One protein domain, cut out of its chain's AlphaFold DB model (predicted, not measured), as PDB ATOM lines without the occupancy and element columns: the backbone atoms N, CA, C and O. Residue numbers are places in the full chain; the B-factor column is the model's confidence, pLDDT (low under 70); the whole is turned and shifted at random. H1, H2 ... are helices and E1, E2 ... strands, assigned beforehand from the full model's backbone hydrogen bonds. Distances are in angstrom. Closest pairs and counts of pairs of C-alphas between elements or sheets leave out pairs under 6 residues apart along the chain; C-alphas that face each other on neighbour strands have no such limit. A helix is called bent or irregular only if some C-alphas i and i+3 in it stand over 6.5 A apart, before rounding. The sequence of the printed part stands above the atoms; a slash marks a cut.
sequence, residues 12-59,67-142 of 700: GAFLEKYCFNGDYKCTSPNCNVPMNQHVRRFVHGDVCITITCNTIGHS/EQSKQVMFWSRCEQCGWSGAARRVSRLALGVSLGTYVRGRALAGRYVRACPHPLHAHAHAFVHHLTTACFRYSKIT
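Overview. This is residues 12 to 59 and 67 to 142 of the 700 residues of the protein "PIPK domain-containing protein" of Heliothis virescens (UniProt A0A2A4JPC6). A twisted sheet of five strands forms a wall, and two helices, H1 and H3, cover one of its faces, making two layers, helices on one face of a sheet. The short helix H2 packs on H1 and is not on the sheet, while residues 27 to 32 of the link from H1 to E1 stick out. The printed part has 124 residues, with three named helices and five named strands in the order H1 E1 E2 E3 H2 H3 E4 E5; the sheet's order is E1 E2 E5 E4 E3, all antiparallel. The class is mixed, helices and strands, though under half of the residues are in named elements. The whole is compact, with a radius of gyration of the C-alphas of 15.0 A and spans of 42 by 40 by 27 A.

Along the chain. The sheet holds E1, residues 39 to 44; E2, residues 47 to 55, 26.5 A long; E5, residues 132 to 140, 26.3 A; E4, residues 123 to 129, 19.7 A; and E3, residues 73 to 78, 17.4 A. H1 is residues 12 to 20, beginning at C-alpha 12 (-20.349, 6.282, 34.257). H2 is residues 92 to 96, and H3 is residues 99 to 108, 14.6 A long. E5 ends at C-alpha 140 (-7.583, 23.141, 47.117).

Arrangement. E1 and E3 are the edge strands. E2 and E5 are antiparallel, with N 50 and O 137 at 2.8 A. E1 and E2 form a hairpin, with N 42 and O 49 at 2.9 A. E4 and E5 form another, with N 134 and O 127 at 2.8 A. E4 and E3 are antiparallel, with N 75 and O 126 at 3.0 A. H1 is on the sheet at a height of 8.9 A, over E5 and only just over E4, with 3 C-alphas on E4; it runs across the strands, at 66 degrees to E5 on the local plane. The closest C-alphas of H1 and E5 are those of Cys 19 and Ala 134, 6.1 A apart. H3 is on the same face, at a height of 8.8 A, slantwise to the strands at 56 degrees to E2 on the local plane; it is only just over E2 and E5, with 3 C-alphas on each. H1 and H3 are close but not clearly touching, with the C-alphas of Phe 14 and Leu 99 the closest at 7.3 A. H1 and H2 only just touch, with 3 pairs of C-alphas within 8 A; the closest are those of Gly 12 and Leu 95, 4.4 A apart. H1 is irregular, but only just: C-alphas 17 and 20 are 6.53 A apart. In H2 and H3 every O i to N i+4 pair is within hydrogen-bond range; in H1, 4 of 5 are.

Size, cuts and confidence. The two C-alphas farthest apart are those of Pro 29 and Arg 114, at 47.6 A. Residues 60 to 66 are not printed, and C-alphas 59 and 67 are 19.1 A apart across the cut. The links from H1 to E1, E3 to H2 and H3 to E4 are long. The mean pLDDT of the printed part is 85.7; residues 57 to 59, 67 to 70 and 110 to 114 are under 70.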
ATOM      1  N   GLY A  12     -20.154   7.730  34.348       94.50
ATOM      2  CA  GLY A  12     -20.349   6.282  34.257       94.50
ATOM      3  C   GLY A  12     -19.279   5.599  33.409       94.50
ATOM      4  O   GLY A  12     -18.608   4.698  33.901       94.50
ATOM      5  N   ALA A  13     -19.030   6.089  32.189       93.31
ATOM      6  CA  ALA A  13     -17.999   5.529  31.315       93.31
ATOM      7  C   ALA A  13     -16.587   5.654  31.916       93.31
ATOM      8  O   ALA A  13     -15.756   4.763  31.734       93.31
ATOM      9  N   PHE A  14     -16.303   6.732  32.659       93.88
ATOM     10  CA  PHE A  14     -15.050   6.869  33.398       93.88
ATOM     11  C   PHE A  14     -14.927   5.816  34.506       93.88
ATOM     12  O   PHE A  14     -13.911   5.123  34.583       93.88
ATOM     13  N   LEU A  15     -15.959   5.685  35.346       93.75
ATOM     14  CA  LEU A  15     -15.999   4.727  36.450       93.75
ATOM     15  C   LEU A  15     -15.838   3.288  35.944       93.75
ATOM     16  O   LEU A  15     -14.948   2.575  36.405       93.75
ATOM     17  N   GLU A  16     -16.635   2.889  34.954       91.69
ATOM     18  CA  GLU A  16     -16.571   1.568  34.326       91.69
ATOM     19  C   GLU A  16     -15.176   1.297  33.749       91.69
ATOM     20  O   GLU A  16     -14.531   0.323  34.134       91.69
ATOM     21  N   LYS A  17     -14.656   2.186  32.892       89.94
ATOM     22  CA  LYS A  17     -13.405   1.951  32.154       89.94
ATOM     23  C   LYS A  17     -12.135   2.043  33.002       89.94
ATOM     24  O   LYS A  17     -11.171   1.340  32.703       89.94
ATOM     25  N   TYR A  18     -12.091   2.936  33.994       90.25
ATOM     26  CA  TYR A  18     -10.843   3.337  34.661       90.25
ATOM     27  C   TYR A  18     -10.791   3.087  36.169       90.25
ATOM     28  O   TYR A  18      -9.695   3.221  36.732       90.25
ATOM     29  N   CYS A  19     -11.925   2.757  36.798       91.19
ATOM     30  CA  CYS A  19     -12.023   2.471  38.230       91.19
ATOM     31  C   CYS A  19     -12.514   1.049  38.528       91.19
ATOM     32  O   CYS A  19     -11.995   0.426  39.448       91.19
ATOM     33  N   PHE A  20     -13.504   0.543  37.786       89.50
ATOM     34  CA  PHE A  20     -14.145  -0.750  38.057       89.50
ATOM     35  C   PHE A  20     -13.671  -1.889  37.144       89.50
ATOM     36  O   PHE A  20     -13.829  -3.052  37.506       89.50
ATOM     37  N   ASN A  21     -13.058  -1.579  35.998       87.38
ATOM     38  CA  ASN A  21     -12.441  -2.572  35.121       87.38
ATOM     39  C   ASN A  21     -11.121  -3.109  35.711       87.38
ATOM     40  O   ASN A  21     -10.105  -2.412  35.692       87.38
ATOM     41  N   GLY A  22     -11.134  -4.357  36.190       81.94
ATOM     42  CA  GLY A  22      -9.948  -5.057  36.701       81.94
ATOM     43  C   GLY A  22      -8.907  -5.414  35.631       81.94
ATOM     44  O   GLY A  22      -7.727  -5.524  35.954       81.94
ATOM     45  N   ASP A  23      -9.313  -5.518  34.362       86.19
ATOM     46  CA  ASP A  23      -8.422  -5.821  33.233       86.19
ATOM     47  C   ASP A  23      -7.701  -4.576  32.695       86.19
ATOM     48  O   ASP A  23      -6.764  -4.686  31.897       86.19
ATOM     49  N   TYR A  24      -8.111  -3.372  33.116       87.06
ATOM     50  CA  TYR A  24      -7.409  -2.149  32.748       87.06
ATOM     51  C   TYR A  24      -6.015  -2.146  33.388       87.06
ATOM     52  O   TYR A  24      -5.873  -2.216  34.607       87.06
ATOM     53  N   LYS A  25      -4.973  -2.026  32.560       87.62
ATOM     54  CA  LYS A  25      -3.568  -1.958  32.989       87.62
ATOM     55  C   LYS A  25      -3.001  -0.560  32.759       87.62
ATOM     56  O   LYS A  25      -3.472   0.186  31.898       87.62
ATOM     57  N   CYS A  26      -1.976  -0.201  33.531       87.50
ATOM     58  CA  CYS A  26      -1.265   1.055  33.324       87.50
ATOM     59  C   CYS A  26      -0.593   1.055  31.943       87.50
ATOM     60  O   CYS A  26       0.040   0.080  31.553       87.50
ATOM     61  N   THR A  27      -0.710   2.159  31.205       87.81
ATOM     62  CA  THR A  27      -0.112   2.303  29.865       87.81
ATOM     63  C   THR A  27       1.377   2.663  29.906       87.81
ATOM     64  O   THR A  27       1.992   2.841  28.859       87.81
ATOM     65  N   SER A  28       1.956   2.836  31.098       81.50
ATOM     66  CA  SER A  28       3.389   3.080  31.267       81.50
ATOM     67  C   SER A  28       4.144   1.749  31.184       81.50
ATOM     68  O   SER A  28       3.883   0.879  32.016       81.50
ATOM     69  N   PRO A  29       5.104   1.579  30.252       78.44
ATOM     70  CA  PRO A  29       5.791   0.300  30.037       78.44
ATOM     71  C   PRO A  29       6.637  -0.152  31.236       78.44
ATOM     72  O   PRO A  29       6.966  -1.326  31.342       78.44
ATOM     73  N   ASN A  30       6.958   0.770  32.150       79.00
ATOM     74  CA  ASN A  30       7.786   0.517  33.329       79.00
ATOM     75  C   ASN A  30       6.961   0.530  34.635       79.00
ATOM     76  O   ASN A  30       7.523   0.741  35.707       79.00
ATOM     77  N   CYS A  31       5.629   0.387  34.568       81.69
ATOM     78  CA  CYS A  31       4.764   0.403  35.750       81.69
ATOM     79  C   CYS A  31       4.163  -0.977  36.043       81.69
ATOM     80  O   CYS A  31       3.203  -1.397  35.400       81.69
ATOM     81  N   ASN A  32       4.687  -1.631  37.083       85.62
ATOM     82  CA  ASN A  32       4.181  -2.911  37.595       85.62
ATOM     83  C   ASN A  32       3.173  -2.744  38.752       85.62
ATOM     84  O   ASN A  32       2.728  -3.728  39.337       85.62
ATOM     85  N   VAL A  33       2.824  -1.503  39.110       85.44
ATOM     86  CA  VAL A  33       1.869  -1.197  40.185       85.44
ATOM     87  C   VAL A  33       0.451  -1.585  39.727       85.44
ATOM     88  O   VAL A  33       0.059  -1.230  38.612       85.44
ATOM     89  N   PRO A  34      -0.360  -2.285  40.539       85.69
ATOM     90  CA  PRO A  34      -1.734  -2.608  40.167       85.69
ATOM     91  C   PRO A  34      -2.609  -1.343  40.112       85.69
ATOM     92  O   PRO A  34      -2.347  -0.332  40.767       85.69
ATOM     93  N   MET A  35      -3.677  -1.366  39.310       86.44
ATOM     94  CA  MET A  35      -4.488  -0.163  39.066       86.44
ATOM     95  C   MET A  35      -5.307   0.315  40.275       86.44
ATOM     96  O   MET A  35      -5.665   1.489  40.326       86.44
ATOM     97  N   ASN A  36      -5.538  -0.535  41.277       82.44
ATOM     98  CA  ASN A  36      -6.114  -0.124  42.562       82.44
ATOM     99  C   ASN A  36      -5.125   0.681  43.435       82.44
ATOM    100  O   ASN A  36      -5.551   1.512  44.224       82.44
ATOM    101  N   GLN A  37      -3.812   0.524  43.254       85.25
ATOM    102  CA  GLN A  37      -2.796   1.334  43.943       85.25
ATOM    103  C   GLN A  37      -2.453   2.634  43.191       85.25
ATOM    104  O   GLN A  37      -1.713   3.474  43.701       85.25
ATOM    105  N   HIS A  38      -2.999   2.844  41.989       87.81
ATOM    106  CA  HIS A  38      -2.806   4.086  41.247       87.81
ATOM    107  C   HIS A  38      -3.680   5.223  41.791       87.81
ATOM    108  O   HIS A  38      -4.898   5.100  41.932       87.81
ATOM    109  N   VAL A  39      -3.061   6.389  41.973       89.19
ATOM    110  CA  VAL A  39      -3.753   7.649  42.262       89.19
ATOM    111  C   VAL A  39      -3.940   8.427  40.960       89.19
ATOM    112  O   VAL A  39      -2.972   8.701  40.250       89.19
ATOM    113  N   ARG A  40      -5.176   8.822  40.637       90.38
ATOM    114  CA  ARG A  40      -5.466   9.724  39.507       90.38
ATOM    115  C   ARG A  40      -5.806  11.111  40.047       90.38
ATOM    116  O   ARG A  40      -6.645  11.222  40.934       90.38
ATOM    117  N   ARG A  41      -5.190  12.168  39.515       88.75
ATOM    118  CA  ARG A  41      -5.461  13.564  39.900       88.75
ATOM    119  C   ARG A  41      -5.979  14.342  38.691       88.75
ATOM    120  O   ARG A  41      -5.348  14.321  37.637       88.75
ATOM    121  N   PHE A  42      -7.120  15.005  38.848       87.69
ATOM    122  CA  PHE A  42      -7.708  15.920  37.868       87.69
ATOM    123  C   PHE A  42      -7.589  17.335  38.416       87.69
ATOM    124  O   PHE A  42      -8.103  17.605  39.497       87.69
ATOM    125  N   VAL A  43      -6.899  18.215  37.695       85.75
ATOM    126  CA  VAL A  43      -6.523  19.544  38.191       85.75
ATOM    127  C   VAL A  43      -7.096  20.623  37.288       85.75
ATOM    128  O   VAL A  43      -7.041  20.492  36.065       85.75
ATOM    129  N   HIS A  44      -7.660  21.664  37.894       82.50
ATOM    130  CA  HIS A  44      -8.230  22.805  37.194       82.50
ATOM    131  C   HIS A  44      -8.337  24.020  38.121       82.50
ATOM    132  O   HIS A  44      -8.894  23.912  39.210       82.50
ATOM    133  N   GLY A  45      -7.845  25.181  37.695       80.25
ATOM    134  CA  GLY A  45      -7.719  26.363  38.545       80.25
ATOM    135  C   GLY A  45      -6.896  26.062  39.798       80.25
ATOM    136  O   GLY A  45      -5.799  25.512  39.717       80.25
ATOM    137  N   ASP A  46      -7.466  26.383  40.955       84.81
ATOM    138  CA  ASP A  46      -6.963  26.086  42.298       84.81
ATOM    139  C   ASP A  46      -7.539  24.776  42.880       84.81
ATOM    140  O   ASP A  46      -7.510  24.557  44.091       84.81
ATOM    141  N   VAL A  47      -8.072  23.879  42.041       86.31
ATOM    142  CA  VAL A  47      -8.742  22.637  42.459       86.31
ATOM    143  C   VAL A  47      -8.009  21.397  41.959       86.31
ATOM    144  O   VAL A  47      -7.706  21.270  40.774       86.31
ATOM    145  N   CYS A  48      -7.835  20.414  42.844       89.94
ATOM    146  CA  CYS A  48      -7.462  19.048  42.497       89.94
ATOM    147  C   CYS A  48      -8.523  18.051  42.992       89.94
ATOM    148  O   CYS A  48      -8.809  17.962  44.185       89.94
ATOM    149  N   ILE A  49      -9.077  17.242  42.086       90.81
ATOM    150  CA  ILE A  49      -9.863  16.052  42.425       90.81
ATOM    151  C   ILE A  49      -8.946  14.829  42.378       90.81
ATOM    152  O   ILE A  49      -8.483  14.421  41.311       90.81
ATOM    153  N   THR A  50      -8.701  14.231  43.540       92.62
ATOM    154  CA  THR A  50      -7.918  13.002  43.694       92.62
ATOM    155  C   THR A  50      -8.853  11.796  43.724       92.62
ATOM    156  O   THR A  50      -9.768  11.738  44.545       92.62
ATOM    157  N   ILE A  51      -8.606  10.819  42.853       93.19
ATOM    158  CA  ILE A  51      -9.364   9.573  42.744       93.19
ATOM    159  C   ILE A  51      -8.469   8.404  43.150       93.19
ATOM    160  O   ILE A  51      -7.403   8.192  42.566       93.19
ATOM    161  N   THR A  52      -8.936   7.631  44.127       93.56
ATOM    162  CA  THR A  52      -8.312   6.388  44.606       93.56
ATOM    163  C   THR A  52      -9.313   5.249  44.484       93.56
ATOM    164  O   THR A  52     -10.460   5.416  44.905       93.56
ATOM    165  N   CYS A  53      -8.896   4.098  43.960       92.69
ATOM    166  CA  CYS A  53      -9.742   2.906  43.890       92.69
ATOM    167  C   CYS A  53      -9.324   1.914  44.983       92.69
ATOM    168  O   CYS A  53      -8.142   1.775  45.259       92.69
ATOM    169  N   ASN A  54     -10.267   1.221  45.610       88.81
ATOM    170  CA  ASN A  54      -9.970   0.127  46.532       88.81
ATOM    171  C   ASN A  54     -10.874  -1.060  46.209       88.81
ATOM    172  O   ASN A  54     -12.077  -0.869  46.052       88.81
ATOM    173  N   THR A  55     -10.313  -2.262  46.138       84.06
ATOM    174  CA  THR A  55     -11.063  -3.495  45.869       84.06
ATOM    175  C   THR A  55     -10.959  -4.387  47.090       84.06
ATOM    176  O   THR A  55      -9.860  -4.782  47.477       84.06
ATOM    177  N   ILE A  56     -12.096  -4.682  47.713       76.44
ATOM    178  CA  ILE A  56     -12.152  -5.569  48.874       76.44
ATOM    179  C   ILE A  56     -11.946  -7.003  48.373       76.44
ATOM    180  O   ILE A  56     -12.640  -7.449  47.462       76.44
ATOM    181  N   GLY A  57     -10.967  -7.714  48.938       59.78
ATOM    182  CA  GLY A  57     -10.697  -9.107  48.581       59.78
ATOM    183  C   GLY A  57     -11.863 -10.028  48.949       59.78
ATOM    184  O   GLY A  57     -12.568  -9.784  49.927       59.78
ATOM    185  N   HIS A  58     -12.054 -11.098  48.176       53.47
ATOM    186  CA  HIS A  58     -13.112 -12.077  48.419       53.47
ATOM    187  C   HIS A  58     -12.941 -12.768  49.783       53.47
ATOM    188  O   HIS A  58     -12.122 -13.673  49.930       53.47
ATOM    189  N   SER A  59     -13.772 -12.407  50.760       48.19
ATOM    190  CA  SER A  59     -14.249 -13.377  51.746       48.19
ATOM    191  C   SER A  59     -15.442 -14.136  51.145       48.19
ATOM    192  O   SER A  59     -16.143 -13.624  50.271       48.19
ATOM    193  N   GLU A  67     -27.722 -10.114  40.581       46.72
ATOM    194  CA  GLU A  67     -28.569  -9.162  39.833       46.72
ATOM    195  C   GLU A  67     -28.478  -7.710  40.323       46.72
ATOM    196  O   GLU A  67     -28.560  -6.771  39.527       46.72
ATOM    197  N   GLN A  68     -28.265  -7.495  41.625       49.53
ATOM    198  CA  GLN A  68     -28.065  -6.146  42.171       49.53
ATOM    199  C   GLN A  68     -26.637  -5.637  41.945       49.53
ATOM    200  O   GLN A  68     -26.398  -4.432  42.003       49.53
ATOM    201  N   SER A  69     -25.704  -6.542  41.638       56.00
ATOM    202  CA  SER A  69     -24.282  -6.235  41.481       56.00
ATOM    203  C   SER A  69     -23.960  -5.304  40.301       56.00
ATOM    204  O   SER A  69     -22.975  -4.577  40.364       56.00
ATOM    205  N   LYS A  70     -24.842  -5.243  39.287       62.41
ATOM    206  CA  LYS A  70     -24.728  -4.409  38.070       62.41
ATOM    207  C   LYS A  70     -25.081  -2.922  38.269       62.41
ATOM    208  O   LYS A  70     -25.291  -2.200  37.293       62.41
ATOM    209  N   GLN A  71     -25.287  -2.463  39.503       83.06
ATOM    210  CA  GLN A  71     -25.747  -1.099  39.791       83.06
ATOM    211  C   GLN A  71     -24.673  -0.311  40.533       83.06
ATOM    212  O   GLN A  71     -24.219  -0.721  41.597       83.06
ATOM    213  N   VAL A  72     -24.300   0.857  39.999       91.31
ATOM    214  CA  VAL A  72     -23.389   1.770  40.698       91.31
ATOM    215  C   VAL A  72     -24.111   2.367  41.906       91.31
ATOM    216  O   VAL A  72     -25.111   3.081  41.768       91.31
ATOM    217  N   MET A  73     -23.586   2.081  43.092       93.31
ATOM    218  CA  MET A  73     -23.997   2.683  44.356       93.31
ATOM    219  C   MET A  73     -23.123   3.899  44.660       93.31
ATOM    220  O   MET A  73     -21.978   3.979  44.224       93.31
ATOM    221  N   PHE A  74     -23.657   4.853  45.413       93.81
ATOM    222  CA  PHE A  74     -22.981   6.088  45.788       93.81
ATOM    223  C   PHE A  74     -23.282   6.471  47.232       93.81
ATOM    224  O   PHE A  74     -24.425   6.368  47.683       93.81
ATOM    225  N   TRP A  75     -22.277   6.994  47.930       92.88
ATOM    226  CA  TRP A  75     -22.464   7.764  49.155       92.88
ATOM    227  C   TRP A  75     -21.484   8.936  49.229       92.88
ATOM    228  O   TRP A  75     -20.525   9.047  48.461       92.88
ATOM    229  N   SER A  76     -21.741   9.825  50.182       92.56
ATOM    230  CA  SER A  76     -20.969  11.040  50.415       92.56
ATOM    231  C   SER A  76     -20.651  11.166  51.900       92.56
ATOM    232  O   SER A  76     -21.538  10.962  52.729       92.56
ATOM    233  N   ARG A  77     -19.400  11.495  52.238       93.62
ATOM    234  CA  ARG A  77     -18.934  11.717  53.615       93.62
ATOM    235  C   ARG A  77     -18.236  13.065  53.716       93.62
ATOM    236  O   ARG A  77     -17.280  13.306  52.992       93.62
ATOM    237  N   CYS A  78     -18.690  13.929  54.616       92.38
ATOM    238  CA  CYS A  78     -18.020  15.187  54.917       92.38
ATOM    239  C   CYS A  78     -16.680  14.909  55.609       92.38
ATOM    240  O   CYS A  78     -16.646  14.245  56.645       92.38
ATOM    241  N   GLU A  79     -15.584  15.428  55.059       91.69
ATOM    242  CA  GLU A  79     -14.245  15.312  55.649       91.69
ATOM    243  C   GLU A  79     -14.012  16.364  56.756       91.69
ATOM    244  O   GLU A  79     -13.067  16.231  57.523       91.69
ATOM    245  N   GLN A  80     -14.909  17.354  56.903       91.81
ATOM    246  CA  GLN A  80     -14.856  18.379  57.959       91.81
ATOM    247  C   GLN A  80     -15.633  17.994  59.234       91.81
ATOM    248  O   GLN A  80     -15.106  18.146  60.329       91.81
ATOM    249  N   CYS A  81     -16.863  17.468  59.125       92.38
ATOM    250  CA  CYS A  81     -17.676  17.069  60.294       92.38
ATOM    251  C   CYS A  81     -18.006  15.571  60.386       92.38
ATOM    252  O   CYS A  81     -18.782  15.161  61.246       92.38
ATOM    253  N   GLY A  82     -17.490  14.738  59.481       92.75
ATOM    254  CA  GLY A  82     -17.717  13.289  59.489       92.75
ATOM    255  C   GLY A  82     -19.110  12.821  59.041       92.75
ATOM    256  O   GLY A  82     -19.269  11.622  58.791       92.75
ATOM    257  N   TRP A  83     -20.095  13.722  58.888       93.06
ATOM    258  CA  TRP A  83     -21.451  13.383  58.430       93.06
ATOM    259  C   TRP A  83     -21.408  12.522  57.166       93.06
ATOM    260  O   TRP A  83     -20.723  12.867  56.203       93.06
ATOM    261  N   SER A  84     -22.149  11.416  57.161       92.44
ATOM    262  CA  SER A  84     -22.177  10.461  56.054       92.44
ATOM    263  C   SER A  84     -23.611  10.224  55.588       92.44
ATOM    264  O   SER A  84     -24.489   9.908  56.388       92.44
ATOM    265  N   GLY A  85     -23.850  10.378  54.288       88.12
ATOM    266  CA  GLY A  85     -25.133  10.070  53.663       88.12
ATOM    267  C   GLY A  85     -25.321   8.565  53.460       88.12
ATOM    268  O   GLY A  85     -24.360   7.844  53.200       88.12
ATOM    269  N   ALA A  86     -26.568   8.096  53.533       88.44
ATOM    270  CA  ALA A  86     -26.908   6.707  53.234       88.44
ATOM    271  C   ALA A  86     -26.561   6.333  51.779       88.44
ATOM    272  O   ALA A  86     -26.754   7.138  50.862       88.44
ATOM    273  N   ALA A  87     -26.099   5.098  51.569       88.75
ATOM    274  CA  ALA A  87     -25.778   4.585  50.241       88.75
ATOM    275  C   ALA A  87     -27.029   4.525  49.347       88.75
ATOM    276  O   ALA A  87     -28.076   4.009  49.739       88.75
ATOM    277  N   ARG A  88     -26.918   5.058  48.128       91.38
ATOM    278  CA  ARG A  88     -28.013   5.180  47.158       91.38
ATOM    279  C   ARG A  88     -27.561   4.764  45.765       91.38
ATOM    280  O   ARG A  88     -26.422   4.996  45.383       91.38
ATOM    281  N   ARG A  89     -28.478   4.201  44.979       92.75
ATOM    282  CA  ARG A  89     -28.252   3.908  43.558       92.75
ATOM    283  C   ARG A  89     -28.038   5.207  42.774       92.75
ATOM    284  O   ARG A  89     -28.847   6.129  42.889       92.75
ATOM    285  N   VAL A  90     -27.009   5.262  41.930       92.38
ATOM    286  CA  VAL A  90     -26.818   6.366  40.978       92.38
ATOM    287  C   VAL A  90     -27.799   6.208  39.810       92.38
ATOM    288  O   VAL A  90     -27.960   5.120  39.254       92.38
ATOM    289  N   SER A  91     -28.486   7.289  39.431       92.19
ATOM    290  CA  SER A  91     -29.409   7.270  38.289       92.19
ATOM    291  C   SER A  91     -28.651   7.227  36.955       92.19
ATOM    292  O   SER A  91     -27.528   7.720  36.851       92.19
ATOM    293  N   ARG A  92     -29.283   6.694  35.896       89.81
ATOM    294  CA  ARG A  92     -28.697   6.707  34.539       89.81
ATOM    295  C   ARG A  92     -28.363   8.124  34.063       89.81
ATOM    296  O   ARG A  92     -27.325   8.316  33.445       89.81
ATOM    297  N   LEU A  93     -29.195   9.112  34.407       91.25
ATOM    298  CA  LEU A  93     -28.935  10.521  34.100       91.25
ATOM    299  C   LEU A  93     -27.667  11.028  34.802       91.25
ATOM    300  O   LEU A  93     -26.828  11.637  34.153       91.25
ATOM    301  N   ALA A  94     -27.482  10.721  36.092       91.00
ATOM    302  CA  ALA A  94     -26.292  11.129  36.842       91.00
ATOM    303  C   ALA A  94     -25.005  10.432  36.354       91.00
ATOM    304  O   ALA A  94     -23.954  11.064  36.318       91.00
ATOM    305  N   LEU A  95     -25.084   9.166  35.923       93.25
ATOM    306  CA  LEU A  95     -23.970   8.478  35.252       93.25
ATOM    307  C   LEU A  95     -23.682   9.047  33.851       93.25
ATOM    308  O   LEU A  95     -22.541   8.991  33.405       93.25
ATOM    309  N   GLY A  96     -24.693   9.598  33.172       93.31
ATOM    310  CA  GLY A  96     -24.577  10.229  31.854       93.31
ATOM    311  C   GLY A  96     -23.966  11.636  31.856       93.31
ATOM    312  O   GLY A  96     -23.538  12.100  30.804       93.31
ATOM    313  N   VAL A  97     -23.882  12.306  33.012       91.69
ATOM    314  CA  VAL A  97     -23.221  13.618  33.152       91.69
ATOM    315  C   VAL A  97     -21.744  13.504  32.761       91.69
ATOM    316  O   VAL A  97     -21.081  12.549  33.164       91.69
ATOM    317  N   SER A  98     -21.210  14.471  32.002       91.25
ATOM    318  CA  SER A  98     -19.779  14.480  31.655       91.25
ATOM    319  C   SER A  98     -18.909  14.554  32.915       91.25
ATOM    320  O   SER A  98     -19.249  15.248  33.881       91.25
ATOM    321  N   LEU A  99     -17.782  13.841  32.920       88.69
ATOM    322  CA  LEU A  99     -16.811  13.876  34.011       88.69
ATOM    323  C   LEU A  99     -16.352  15.316  34.255       88.69
ATOM    324  O   LEU A  99     -16.218  15.730  35.407       88.69
ATOM    325  N   GLY A 100     -16.211  16.092  33.176       84.94
ATOM    326  CA  GLY A 100     -16.004  17.528  33.242       84.94
ATOM    327  C   GLY A 100     -17.043  18.268  34.087       84.94
ATOM    328  O   GLY A 100     -16.726  18.868  35.116       84.94
ATOM    329  N   THR A 101     -18.313  18.146  33.707       85.00
ATOM    330  CA  THR A 101     -19.445  18.751  34.429       85.00
ATOM    331  C   THR A 101     -19.500  18.325  35.896       85.00
ATOM    332  O   THR A 101     -19.758  19.158  36.767       85.00
ATOM    333  N   TYR A 102     -19.208  17.058  36.197       87.81
ATOM    334  CA  TYR A 102     -19.141  16.559  37.570       87.81
ATOM    335  C   TYR A 102     -18.027  17.238  38.390       87.81
ATOM    336  O   TYR A 102     -18.276  17.675  39.515       87.81
ATOM    337  N   VAL A 103     -16.818  17.379  37.833       83.75
ATOM    338  CA  VAL A 103     -15.693  18.067  38.493       83.75
ATOM    339  C   VAL A 103     -15.996  19.557  38.699       83.75
ATOM    340  O   VAL A 103     -15.786  20.068  39.801       83.75
ATOM    341  N   ARG A 104     -16.564  20.241  37.696       80.12
ATOM    342  CA  ARG A 104     -16.985  21.651  37.801       80.12
ATOM    343  C   ARG A 104     -18.047  21.854  38.885       80.12
ATOM    344  O   ARG A 104     -17.887  22.713  39.750       80.12
ATOM    345  N   GLY A 105     -19.100  21.033  38.886       82.00
ATOM    346  CA  GLY A 105     -20.157  21.086  39.902       82.00
ATOM    347  C   GLY A 105     -19.625  20.836  41.315       82.00
ATOM    348  O   GLY A 105     -20.031  21.512  42.259       82.00
ATOM    349  N   ARG A 106     -18.653  19.926  41.459       81.81
ATOM    350  CA  ARG A 106     -17.957  19.668  42.726       81.81
ATOM    351  C   ARG A 106     -17.167  20.857  43.264       81.81
ATOM    352  O   ARG A 106     -17.129  21.014  44.481       81.81
ATOM    353  N   ALA A 107     -16.528  21.644  42.402       76.75
ATOM    354  CA  ALA A 107     -15.765  22.819  42.816       76.75
ATOM    355  C   ALA A 107     -16.682  23.957  43.301       76.75
ATOM    356  O   ALA A 107     -16.437  24.544  44.353       76.75
ATOM    357  N   LEU A 108     -17.759  24.231  42.553       76.69
ATOM    358  CA  LEU A 108     -18.565  25.450  42.699       76.69
ATOM    359  C   LEU A 108     -19.773  25.337  43.651       76.69
ATOM    360  O   LEU A 108     -20.300  26.358  44.087       76.69
ATOM    361  N   ALA A 109     -20.264  24.134  43.970       73.06
ATOM    362  CA  ALA A 109     -21.515  23.997  44.723       73.06
ATOM    363  C   ALA A 109     -21.370  24.342  46.224       73.06
ATOM    364  O   ALA A 109     -20.781  23.599  47.014       73.06
ATOM    365  N   GLY A 110     -21.986  25.461  46.626       66.88
ATOM    366  CA  GLY A 110     -21.832  26.057  47.958       66.88
ATOM    367  C   GLY A 110     -22.449  25.298  49.141       66.88
ATOM    368  O   GLY A 110     -21.985  25.480  50.260       66.88
ATOM    369  N   ARG A 111     -23.460  24.438  48.941       64.94
ATOM    370  CA  ARG A 111     -23.999  23.522  49.973       64.94
ATOM    371  C   ARG A 111     -24.469  22.221  49.330       64.94
ATOM    372  O   ARG A 111     -25.046  22.258  48.247       64.94
ATOM    373  N   TYR A 112     -24.255  21.088  50.001       67.00
ATOM    374  CA  TYR A 112     -24.631  19.775  49.464       67.00
ATOM    375  C   TYR A 112     -26.043  19.318  49.869       67.00
ATOM    376  O   TYR A 112     -26.871  19.025  49.011       67.00
ATOM    377  N   VAL A 113     -26.331  19.238  51.173       64.94
ATOM    378  CA  VAL A 113     -27.587  18.690  51.729       64.94
ATOM    379  C   VAL A 113     -27.936  19.452  53.007       64.94
ATOM    380  O   VAL A 113     -27.041  19.790  53.770       64.94
ATOM    381  N   ARG A 114     -29.229  19.658  53.313       68.25
ATOM    382  CA  ARG A 114     -29.688  20.336  54.553       68.25
ATOM    383  C   ARG A 114     -29.102  19.768  55.861       68.25
ATOM    384  O   ARG A 114     -29.057  20.482  56.851       68.25
ATOM    385  N   ALA A 115     -28.670  18.505  55.862       82.75
ATOM    386  CA  ALA A 115     -28.098  17.800  57.008       82.75
ATOM    387  C   ALA A 115     -26.589  18.051  57.234       82.75
ATOM    388  O   ALA A 115     -26.051  17.594  58.237       82.75
ATOM    389  N   CYS A 116     -25.901  18.756  56.327       87.00
ATOM    390  CA  CYS A 116     -24.508  19.164  56.499       87.00
ATOM    391  C   CYS A 116     -24.340  20.630  56.055       87.00
ATOM    392  O   CYS A 116     -24.650  20.945  54.905       87.00
ATOM    393  N   PRO A 117     -23.846  21.542  56.914       88.06
ATOM    394  CA  PRO A 117     -23.711  22.956  56.559       88.06
ATOM    395  C   PRO A 117     -22.549  23.239  55.590       88.06
ATOM    396  O   PRO A 117     -22.489  24.334  55.034       88.06
ATOM    397  N   HIS A 118     -21.643  22.278  55.392       89.62
ATOM    398  CA  HIS A 118     -20.414  22.431  54.615       89.62
ATOM    399  C   HIS A 118     -20.647  22.383  53.085       89.62
ATOM    400  O   HIS A 118     -21.621  21.780  52.611       89.62
ATOM    401  N   PRO A 119     -19.761  23.013  52.288       88.31
ATOM    402  CA  PRO A 119     -19.854  23.024  50.827       88.31
ATOM    403  C   PRO A 119     -19.598  21.646  50.209       88.31
ATOM    404  O   PRO A 119     -18.964  20.785  50.818       88.31
ATOM    405  N   LEU A 120     -20.036  21.434  48.961       86.50
ATOM    406  CA  LEU A 120     -19.911  20.135  48.283       86.50
ATOM    407  C   LEU A 120     -18.459  19.655  48.182       86.50
ATOM    408  O   LEU A 120     -18.183  18.461  48.300       86.50
ATOM    409  N   HIS A 121     -17.517  20.579  48.004       88.19
ATOM    410  CA  HIS A 121     -16.109  20.229  47.935       88.19
ATOM    411  C   HIS A 121     -15.572  19.621  49.246       88.19
ATOM    412  O   HIS A 121     -14.676  18.788  49.177       88.19
ATOM    413  N   ALA A 122     -16.169  19.914  50.409       89.38
ATOM    414  CA  ALA A 122     -15.800  19.318  51.699       89.38
ATOM    415  C   ALA A 122     -16.268  17.855  51.879       89.38
ATOM    416  O   ALA A 122     -16.062  17.268  52.941       89.38
ATOM    417  N   HIS A 123     -16.936  17.264  50.883       91.44
ATOM    418  CA  HIS A 123     -17.421  15.886  50.936       91.44
ATOM    419  C   HIS A 123     -16.600  14.952  50.044       91.44
ATOM    420  O   HIS A 123     -16.537  15.154  48.835       91.44
ATOM    421  N   ALA A 124     -16.049  13.866  50.579       93.75
ATOM    422  CA  ALA A 124     -15.577  12.743  49.774       93.75
ATOM    423  C   ALA A 124     -16.772  12.024  49.128       93.75
ATOM    424  O   ALA A 124     -17.770  11.738  49.793       93.75
ATOM    425  N   HIS A 125     -16.679  11.730  47.832       94.06
ATOM    426  CA  HIS A 125     -17.689  10.982  47.082       94.06
ATOM    427  C   HIS A 125     -17.181   9.574  46.790       94.06
ATOM    428  O   HIS A 125     -16.145   9.422  46.148       94.06
ATOM    429  N   ALA A 126     -17.915   8.554  47.221       95.25
ATOM    430  CA  ALA A 126     -17.584   7.161  46.957       95.25
ATOM    431  C   ALA A 126     -18.603   6.557  45.990       95.25
ATOM    432  O   ALA A 126     -19.806   6.648  46.227       95.25
ATOM    433  N   PHE A 127     -18.113   5.927  44.926       95.38
ATOM    434  CA  PHE A 127     -18.899   5.132  43.985       95.38
ATOM    435  C   PHE A 127     -18.488   3.669  44.114       95.38
ATOM    436  O   PHE A 127     -17.294   3.381  44.143       95.38
ATOM    437  N   VAL A 128     -19.446   2.747  44.167       91.88
ATOM    438  CA  VAL A 128     -19.186   1.309  44.321       91.88
ATOM    439  C   VAL A 128     -19.870   0.512  43.230       91.88
ATOM    440  O   VAL A 128     -21.041   0.738  42.931       91.88
ATOM    441  N   HIS A 129     -19.131  -0.446  42.682       87.94
ATOM    442  CA  HIS A 129     -19.628  -1.467  41.771       87.94
ATOM    443  C   HIS A 129     -18.931  -2.792  42.107       87.94
ATOM    444  O   HIS A 129     -17.702  -2.838  42.225       87.94
ATOM    445  N   HIS A 130     -19.710  -3.857  42.319       82.88
ATOM    446  CA  HIS A 130     -19.249  -5.094  42.967       82.88
ATOM    447  C   HIS A 130     -18.422  -4.808  44.244       82.88
ATOM    448  O   HIS A 130     -18.913  -4.161  45.167       82.88
ATOM    449  N   LEU A 131     -17.167  -5.272  44.290       82.19
ATOM    450  CA  LEU A 131     -16.242  -5.149  45.422       82.19
ATOM    451  C   LEU A 131     -15.313  -3.925  45.331       82.19
ATOM    452  O   LEU A 131     -14.481  -3.720  46.218       82.19
ATOM    453  N   THR A 132     -15.426  -3.116  44.272       87.88
ATOM    454  CA  THR A 132     -14.522  -1.986  44.019       87.88
ATOM    455  C   THR A 132     -15.187  -0.651  44.345       87.88
ATOM    456  O   THR A 132     -16.258  -0.322  43.838       87.88
ATOM    457  N   THR A 133     -14.508   0.144  45.172       92.50
ATOM    458  CA  THR A 133     -14.884   1.500  45.578       92.50
ATOM    459  C   THR A 133     -13.962   2.523  44.922       92.50
ATOM    460  O   THR A 133     -12.762   2.523  45.178       92.50
ATOM    461  N   ALA A 134     -14.517   3.440  44.135       94.88
ATOM    462  CA  ALA A 134     -13.834   4.615  43.607       94.88
ATOM    463  C   ALA A 134     -14.147   5.832  44.491       94.88
ATOM    464  O   ALA A 134     -15.282   6.308  44.520       94.88
ATOM    465  N   CYS A 135     -13.153   6.334  45.221       95.19
ATOM    466  CA  CYS A 135     -13.295   7.491  46.105       95.19
ATOM    467  C   CYS A 135     -12.692   8.745  45.463       95.19
ATOM    468  O   CYS A 135     -11.507   8.762  45.134       95.19
ATOM    469  N   PHE A 136     -13.512   9.784  45.311       94.88
ATOM    470  CA  PHE A 136     -13.177  11.100  44.779       94.88
ATOM    471  C   PHE A 136     -13.107  12.091  45.944       94.88
ATOM    472  O   PHE A 136     -14.130  12.412  46.558       94.88
ATOM    473  N   ARG A 137     -11.907  12.598  46.224       93.00
ATOM    474  CA  ARG A 137     -11.646  13.655  47.209       93.00
ATOM    475  C   ARG A 137     -11.276  14.947  46.505       93.00
ATOM    476  O   ARG A 137     -10.695  14.914  45.424       93.00
ATOM    477  N   TYR A 138     -11.596  16.071  47.124       91.31
ATOM    478  CA  TYR A 138     -11.203  17.396  46.660       91.31
ATOM    479  C   TYR A 138     -10.092  17.925  47.560       91.31
ATOM    480  O   TYR A 138     -10.184  17.817  48.779       91.31
ATOM    481  N   SER A 139      -9.090  18.556  46.968       89.69
ATOM    482  CA  SER A 139      -8.161  19.431  47.671       89.69
ATOM    483  C   SER A 139      -8.061  20.754  46.920       89.69
ATOM    484  O   SER A 139      -7.987  20.776  45.689       89.69
ATOM    485  N   LYS A 140      -8.036  21.862  47.665       88.38
ATOM    486  CA  LYS A 140      -7.583  23.141  47.117       88.38
ATOM    487  C   LYS A 140      -6.065  23.063  46.945       88.38
ATOM    488  O   LYS A 140      -5.385  22.489  47.795       88.38
ATOM    489  N   ILE A 141      -5.554  23.592  45.844       90.38
ATOM    490  CA  ILE A 141      -4.125  23.713  45.554       90.38
ATOM    491  C   ILE A 141      -3.779  25.189  45.377       90.38
ATOM    492  O   ILE A 141      -4.587  25.961  44.865       90.38
ATOM    493  N   THR A 142      -2.569  25.569  45.763       91.25
ATOM    494  CA  THR A 142      -1.999  26.872  45.419       91.25
ATOM    495  C   THR A 142      -0.987  26.628  44.304       91.25
ATOM    496  O   THR A 142      -0.003  25.929  44.543       91.25
TER     497      THR A 142